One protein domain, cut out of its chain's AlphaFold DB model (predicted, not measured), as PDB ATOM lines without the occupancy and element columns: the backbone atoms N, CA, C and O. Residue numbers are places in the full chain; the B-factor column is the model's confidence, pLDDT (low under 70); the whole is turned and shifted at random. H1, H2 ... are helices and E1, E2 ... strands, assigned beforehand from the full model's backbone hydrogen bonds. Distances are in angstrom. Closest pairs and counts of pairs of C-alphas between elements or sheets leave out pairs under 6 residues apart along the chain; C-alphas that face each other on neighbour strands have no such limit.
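This is residues 2 to 53 of the 464 residues of the protein "Translational GTPase TypA" of bacterium (UniProt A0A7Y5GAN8). Two small lobes make a loose, elongated domain: H1 and H2 meet in one, and residues 18 to 22 lead to the other, a hairpin E1-E2 with H3 starting against E2. The 52 printed residues hold H1, H2, E1, E2, H3 in that order, class mixed, with an antiparallel sheet E1 - E2, radius of gyration of the C-alphas 13.1 A and spans 36 by 23 by 17 A.

Find C-alpha 2 at (102.731, 17.077, -24.674); H1 runs from there to residue 9, 10.5 A. Next come H2, residues 14 to 17, E1, 23 to 25, and E2, 30 to 32. H3, residues 43 to 52, runs 14.0 A to C-alpha 52 at (82.505, 23.270, -29.267).

H1 and H2 touch, closest at the C-alphas of Phe 4 and Leu 17, 6.9 A. In the hairpin E1 and E2, look for N 23 and O 32, 2.9 A apart. The closest C-alphas of E2 and H3 are Ala 31 and Pro 44, 5.9 A. H1 and H3 are apart. Every O i to N i+4 pair is within hydrogen-bond range in H1 and H3; H2 is too short for one.

The farthest C-alphas, Asn 11 and Gln 40, are 36.5 A apart. The printed part has no cut and no long link. Confidence is under 70 at residues 2, 5 to 6, 9 to 10 and 38.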
ATOM      1  N   GLU A   2     102.868  18.211 -25.618       69.31
ATOM      2  CA  GLU A   2     102.731  17.077 -24.674       69.31
ATOM      3  C   GLU A   2     101.303  16.509 -24.569       69.31
ATOM      4  O   GLU A   2     101.121  15.298 -24.640       69.31
ATOM      5  N   VAL A   3     100.279  17.367 -24.476       72.31
ATOM      6  CA  VAL A   3      98.862  16.937 -24.445       72.31
ATOM      7  C   VAL A   3      98.457  16.215 -25.736       72.31
ATOM      8  O   VAL A   3      97.724  15.233 -25.697       72.31
ATOM      9  N   PHE A   4      98.966  16.679 -26.879       74.88
ATOM     10  CA  PHE A   4      98.692  16.070 -28.179       74.88
ATOM     11  C   PHE A   4      99.376  14.702 -28.308       74.88
ATOM     12  O   PHE A   4      98.740  13.734 -28.715       74.88
ATOM     13  N   ASN A   5     100.640  14.596 -27.884       68.00
ATOM     14  CA  ASN A   5     101.374  13.329 -27.855       68.00
ATOM     15  C   ASN A   5     100.699  12.308 -26.931       68.00
ATOM     16  O   ASN A   5     100.548  11.158 -27.324       68.00
ATOM     17  N   LEU A   6     100.215  12.733 -25.758       69.12
ATOM     18  CA  LEU A   6      99.445  11.874 -24.855       69.12
ATOM     19  C   LEU A   6      98.188  11.311 -25.539       69.12
ATOM     20  O   LEU A   6      97.875  10.134 -25.396       69.12
ATOM     21  N   PHE A   7      97.458  12.137 -26.290       70.69
ATOM     22  CA  PHE A   7      96.267  11.682 -27.011       70.69
ATOM     23  C   PHE A   7      96.620  10.705 -28.138       70.69
ATOM     24  O   PHE A   7      95.927   9.702 -28.308       70.69
ATOM     25  N   LEU A   8      97.726  10.931 -28.851       70.94
ATOM     26  CA  LEU A   8      98.234   9.974 -29.837       70.94
ATOM     27  C   LEU A   8      98.628   8.631 -29.201       70.94
ATOM     28  O   LEU A   8      98.271   7.583 -29.734       70.94
ATOM     29  N   GLU A   9      99.317   8.644 -28.057       65.00
ATOM     30  CA  GLU A   9      99.698   7.429 -27.315       65.00
ATOM     31  C   GLU A   9      98.477   6.631 -26.833       65.00
ATOM     32  O   GLU A   9      98.499   5.399 -26.814       65.00
ATOM     33  N   LEU A  10      97.380   7.322 -26.507       67.50
ATOM     34  CA  LEU A  10      96.106   6.719 -26.109       67.50
ATOM     35  C   LEU A  10      95.223   6.292 -27.298       67.50
ATOM     36  O   LEU A  10      94.082   5.885 -27.085       67.50
ATOM     37  N   ASN A  11      95.738   6.339 -28.534       70.12
ATOM     38  CA  ASN A  11      95.002   6.045 -29.771       70.12
ATOM     39  C   ASN A  11      93.728   6.893 -29.938       70.12
ATOM     40  O   ASN A  11      92.679   6.379 -30.340       70.12
ATOM     41  N   ALA A  12      93.809   8.187 -29.617       74.69
ATOM     42  CA  ALA A  12      92.715   9.121 -29.841       74.69
ATOM     43  C   ALA A  12      92.338   9.198 -31.332       74.69
ATOM     44  O   ALA A  12      93.193   9.106 -32.214       74.69
ATOM     45  N   ASN A  13      91.046   9.364 -31.615       77.12
ATOM     46  CA  ASN A  13      90.547   9.543 -32.980       77.12
ATOM     47  C   ASN A  13      90.767  10.984 -33.488       77.12
ATOM     48  O   ASN A  13      91.066  11.888 -32.708       77.12
ATOM     49  N   ASP A  14      90.602  11.212 -34.795       75.94
ATOM     50  CA  ASP A  14      90.840  12.530 -35.413       75.94
ATOM     51  C   ASP A  14      89.994  13.650 -34.775       75.94
ATOM     52  O   ASP A  14      90.486  14.759 -34.572       75.94
ATOM     53  N   ASP A  15      88.754  13.345 -34.373       73.88
ATOM     54  CA  ASP A  15      87.866  14.296 -33.692       73.88
ATOM     55  C   ASP A  15      88.389  14.687 -32.298       73.88
ATOM     56  O   ASP A  15      88.212  15.820 -31.854       73.88
ATOM     57  N   GLN A  16      89.045  13.762 -31.593       71.75
ATOM     58  CA  GLN A  16      89.684  14.010 -30.299       71.75
ATOM     59  C   GLN A  16      91.007  14.768 -30.436       71.75
ATOM     60  O   GLN A  16      91.421  15.420 -29.480       71.75
ATOM     61  N   LEU A  17      91.667  14.690 -31.596       77.19
ATOM     62  CA  LEU A  17      92.903  15.417 -31.895       77.19
ATOM     63  C   LEU A  17      92.639  16.876 -32.320       77.19
ATOM     64  O   LEU A  17      93.515  17.718 -32.122       77.19
ATOM     65  N   ASP A  18      91.440  17.204 -32.821       79.56
ATOM     66  CA  ASP A  18      90.985  18.583 -33.091       79.56
ATOM     67  C   ASP A  18      90.403  19.265 -31.836       79.56
ATOM     68  O   ASP A  18      89.239  19.681 -31.789       79.56
ATOM     69  N   PHE A  19      91.211  19.390 -30.779       83.38
ATOM     70  CA  PHE A  19      90.803  20.108 -29.570       83.38
ATOM     71  C   PHE A  19      91.223  21.590 -29.606       83.38
ATOM     72  O   PHE A  19      92.371  21.919 -29.926       83.38
ATOM     73  N   PRO A  20      90.333  22.527 -29.226       85.06
ATOM     74  CA  PRO A  20      90.712  23.924 -29.072       85.06
ATOM     75  C   PRO A  20      91.644  24.088 -27.866       85.06
ATOM     76  O   PRO A  20      91.392  23.549 -26.787       85.06
ATOM     77  N   THR A  21      92.708  24.873 -28.025       87.12
ATOM     78  CA  THR A  21      93.606  25.230 -26.919       87.12
ATOM     79  C   THR A  21      93.331  26.664 -26.481       87.12
ATOM     80  O   THR A  21      93.312  27.573 -27.308       87.12
ATOM     81  N   ILE A  22      93.119  26.869 -25.180       89.12
ATOM     82  CA  ILE A  22      92.899  28.192 -24.582       89.12
ATOM     83  C   ILE A  22      93.897  28.381 -23.449       89.12
ATOM     84  O   ILE A  22      93.997  27.553 -22.543       89.12
ATOM     85  N   TYR A  23      94.608  29.501 -23.472       88.25
ATOM     86  CA  TYR A  23      95.499  29.916 -22.398       88.25
ATOM     87  C   TYR A  23      94.727  30.810 -21.433       88.25
ATOM     88  O   TYR A  23      94.072  31.750 -21.868       88.25
ATOM     89  N   ALA A  24      94.799  30.548 -20.130       90.56
ATOM     90  CA  ALA A  24      94.064  31.330 -19.141       90.56
ATOM     91  C   ALA A  24      94.908  31.649 -17.905       90.56
ATOM     92  O   ALA A  24      95.763  30.869 -17.486       90.56
ATOM     93  N   SER A  25      94.627  32.797 -17.288       88.25
ATOM     94  CA  SER A  25      95.207  33.227 -16.019       88.25
ATOM     95  C   SER A  25      94.094  33.541 -15.030       88.25
ATOM     96  O   SER A  25      93.531  34.634 -15.037       88.25
ATOM     97  N   ALA A  26      93.806  32.607 -14.121       88.50
ATOM     98  CA  ALA A  26      92.776  32.798 -13.095       88.50
ATOM     99  C   ALA A  26      93.067  33.997 -12.172       88.50
ATOM    100  O   ALA A  26      92.148  34.661 -11.704       88.50
ATOM    101  N   LYS A  27      94.350  34.305 -11.930       88.00
ATOM    102  CA  LYS A  27      94.768  35.435 -11.084       88.00
ATOM    103  C   LYS A  27      94.505  36.787 -11.743       88.00
ATOM    104  O   LYS A  27      94.168  37.740 -11.048       88.00
ATOM    105  N   MET A  28      94.736  36.882 -13.051       86.62
ATOM    106  CA  MET A  28      94.548  38.125 -13.804       86.62
ATOM    107  C   MET A  28      93.158  38.215 -14.445       86.62
ATOM    108  O   MET A  28      92.773  39.296 -14.868       86.62
ATOM    109  N   GLY A  29      92.403  37.113 -14.470       88.31
ATOM    110  CA  GLY A  29      91.013  37.073 -14.907       88.31
ATOM    111  C   GLY A  29      90.812  37.042 -16.423       88.31
ATOM    112  O   GLY A  29      89.767  37.497 -16.872       88.31
ATOM    113  N   PHE A  30      91.770  36.524 -17.200       89.75
ATOM    114  CA  PHE A  30      91.659  36.471 -18.662       89.75
ATOM    115  C   PHE A  30      91.867  35.068 -19.244       89.75
ATOM    116  O   PHE A  30      92.582  34.242 -18.666       89.75
ATOM    117  N   ALA A  31      91.282  34.840 -20.420       89.44
ATOM    118  CA  ALA A  31      91.497  33.698 -21.302       89.44
ATOM    119  C   ALA A  31      91.798  34.191 -22.726       89.44
ATOM    120  O   ALA A  31      91.277  35.218 -23.143       89.44
ATOM    121  N   GLN A  32      92.638  33.490 -23.482       89.00
ATOM    122  CA  GLN A  32      93.066  33.895 -24.823       89.00
ATOM    123  C   GLN A  32      93.401  32.682 -25.699       89.00
ATOM    124  O   GLN A  32      93.879  31.660 -25.208       89.00
ATOM    125  N   TYR A  33      93.175  32.811 -27.007       87.50
ATOM    126  CA  TYR A  33      93.465  31.761 -27.992       87.50
ATOM    127  C   TYR A  33      94.967  31.617 -28.296       87.50
ATOM    128  O   TYR A  33      95.436  30.534 -28.627       87.50
ATOM    129  N   GLU A  34      95.739  32.699 -28.161       86.00
ATOM    130  CA  GLU A  34      97.179  32.744 -28.443       86.00
ATOM    131  C   GLU A  34      97.913  33.430 -27.285       86.00
ATOM    132  O   GLU A  34      97.403  34.398 -26.722       86.00
ATOM    133  N   MET A  35      99.118  32.963 -26.932       81.19
ATOM    134  CA  MET A  35      99.899  33.534 -25.821       81.19
ATOM    135  C   MET A  35     100.283  35.009 -26.030       81.19
ATOM    136  O   MET A  35     100.346  35.766 -25.061       81.19
ATOM    137  N   ASP A  36     100.495  35.417 -27.282       77.19
ATOM    138  CA  ASP A  36     101.076  36.718 -27.634       77.19
ATOM    139  C   ASP A  36     100.038  37.838 -27.803       77.19
ATOM    140  O   ASP A  36     100.392  39.002 -28.006       77.19
ATOM    141  N   LYS A  37      98.746  37.507 -27.724       73.62
ATOM    142  CA  LYS A  37      97.652  38.472 -27.853       73.62
ATOM    143  C   LYS A  37      97.080  38.777 -26.474       73.62
ATOM    144  O   LYS A  37      96.463  37.892 -25.893       73.62
ATOM    145  N   PRO A  38      97.242  40.003 -25.954       69.62
ATOM    146  CA  PRO A  38      96.704  40.344 -24.648       69.62
ATOM    147  C   PRO A  38      95.175  40.310 -24.689       69.62
ATOM    148  O   PRO A  38      94.570  41.034 -25.480       69.62
ATOM    149  N   ASN A  39      94.564  39.516 -23.810       72.81
ATOM    150  CA  ASN A  39      93.144  39.626 -23.494       72.81
ATOM    151  C   ASN A  39      92.925  40.071 -22.038       72.81
ATOM    152  O   ASN A  39      93.808  39.915 -21.192       72.81
ATOM    153  N   GLN A  40      91.765  40.661 -21.745       76.06
ATOM    154  CA  GLN A  40      91.407  41.171 -20.414       76.06
ATOM    155  C   GLN A  40      90.216  40.448 -19.773       76.06
ATOM    156  O   GLN A  40      89.919  40.711 -18.609       76.06
ATOM    157  N   ASP A  41      89.557  39.540 -20.491       86.38
ATOM    158  CA  ASP A  41      88.359  38.845 -20.026       86.38
ATOM    159  C   ASP A  41      88.396  37.338 -20.318       86.38
ATOM    160  O   ASP A  41      89.322  36.800 -20.927       86.38
ATOM    161  N   MET A  42      87.377  36.640 -19.818       90.38
ATOM    162  CA  MET A  42      87.183  35.201 -20.003       90.38
ATOM    163  C   MET A  42      86.273  34.877 -21.198       90.38
ATOM    164  O   MET A  42      85.862  33.727 -21.341       90.38
ATOM    165  N   GLU A  43      85.928  35.856 -22.039       90.19
ATOM    166  CA  GLU A  43      84.998  35.665 -23.159       90.19
ATOM    167  C   GLU A  43      85.441  34.531 -24.105       90.19
ATOM    168  O   GLU A  43      84.619  33.645 -24.358       90.19
ATOM    169  N   PRO A  44      86.734  34.406 -24.485       90.62
ATOM    170  CA  PRO A  44      87.202  33.302 -25.328       90.62
ATOM    171  C   PRO A  44      86.914  31.911 -24.762       90.62
ATOM    172  O   PRO A  44      86.636  30.972 -25.509       90.62
ATOM    173  N   LEU A  45      86.955  31.761 -23.433       90.69
ATOM    174  CA  LEU A  45      86.640  30.493 -22.776       90.69
ATOM    175  C   LEU A  45      85.156  30.153 -22.932       90.69
ATOM    176  O   LEU A  45      84.821  29.032 -23.314       90.69
ATOM    177  N   PHE A  46      84.270  31.115 -22.666       90.94
ATOM    178  CA  PHE A  46      82.828  30.903 -22.775       90.94
ATOM    179  C   PHE A  46      82.386  30.675 -24.222       90.94
ATOM    180  O   PHE A  46      81.616  29.750 -24.477       90.94
ATOM    181  N   GLU A  47      82.908  31.449 -25.174       91.62
ATOM    182  CA  GLU A  47      82.629  31.261 -26.602       91.62
ATOM    183  C   GLU A  47      83.070  29.885 -27.098       91.62
ATOM    184  O   GLU A  47      82.334  29.208 -27.822       91.62
ATOM    185  N   THR A  48      84.253  29.431 -26.678       90.88
ATOM    186  CA  THR A  48      84.739  28.101 -27.055       90.88
ATOM    187  C   THR A  48      83.854  27.007 -26.471       90.88
ATOM    188  O   THR A  48      83.500  26.072 -27.185       90.88
ATOM    189  N   ILE A  49      83.435  27.129 -25.206       90.38
ATOM    190  CA  ILE A  49      82.510  26.170 -24.586       90.38
ATOM    191  C   ILE A  49      81.194  26.117 -25.369       90.38
ATOM    192  O   ILE A  49      80.760  25.033 -25.745       90.38
ATOM    193  N   VAL A  50      80.581  27.266 -25.669       91.25
ATOM    194  CA  VAL A  50      79.294  27.330 -26.387       91.25
ATOM    195  C   VAL A  50      79.402  26.795 -27.819       91.25
ATOM    196  O   VAL A  50      78.464  26.171 -28.308       91.25
ATOM    197  N   SER A  51      80.523  27.035 -28.501       89.06
ATOM    198  CA  SER A  51      80.708  26.626 -29.900       89.06
ATOM    199  C   SER A  51      81.134  25.169 -30.075       89.06
ATOM    200  O   SER A  51      80.775  24.557 -31.080       89.06
ATOM    201  N   ARG A  52      81.907  24.609 -29.134       87.12
ATOM    202  CA  ARG A  52      82.505  23.270 -29.267       87.12
ATOM    203  C   ARG A  52      81.840  22.202 -28.405       87.12
ATOM    204  O   ARG A  52      81.896  21.036 -28.785       87.12
ATOM    205  N   VAL A  53      81.218  22.550 -27.276       87.81
ATOM    206  CA  VAL A  53      80.503  21.559 -26.458       87.81
ATOM    207  C   VAL A  53      79.139  21.297 -27.096       87.81
ATOM    208  O   VAL A  53      78.316  22.212 -27.171       87.81
TER     209      VAL A  53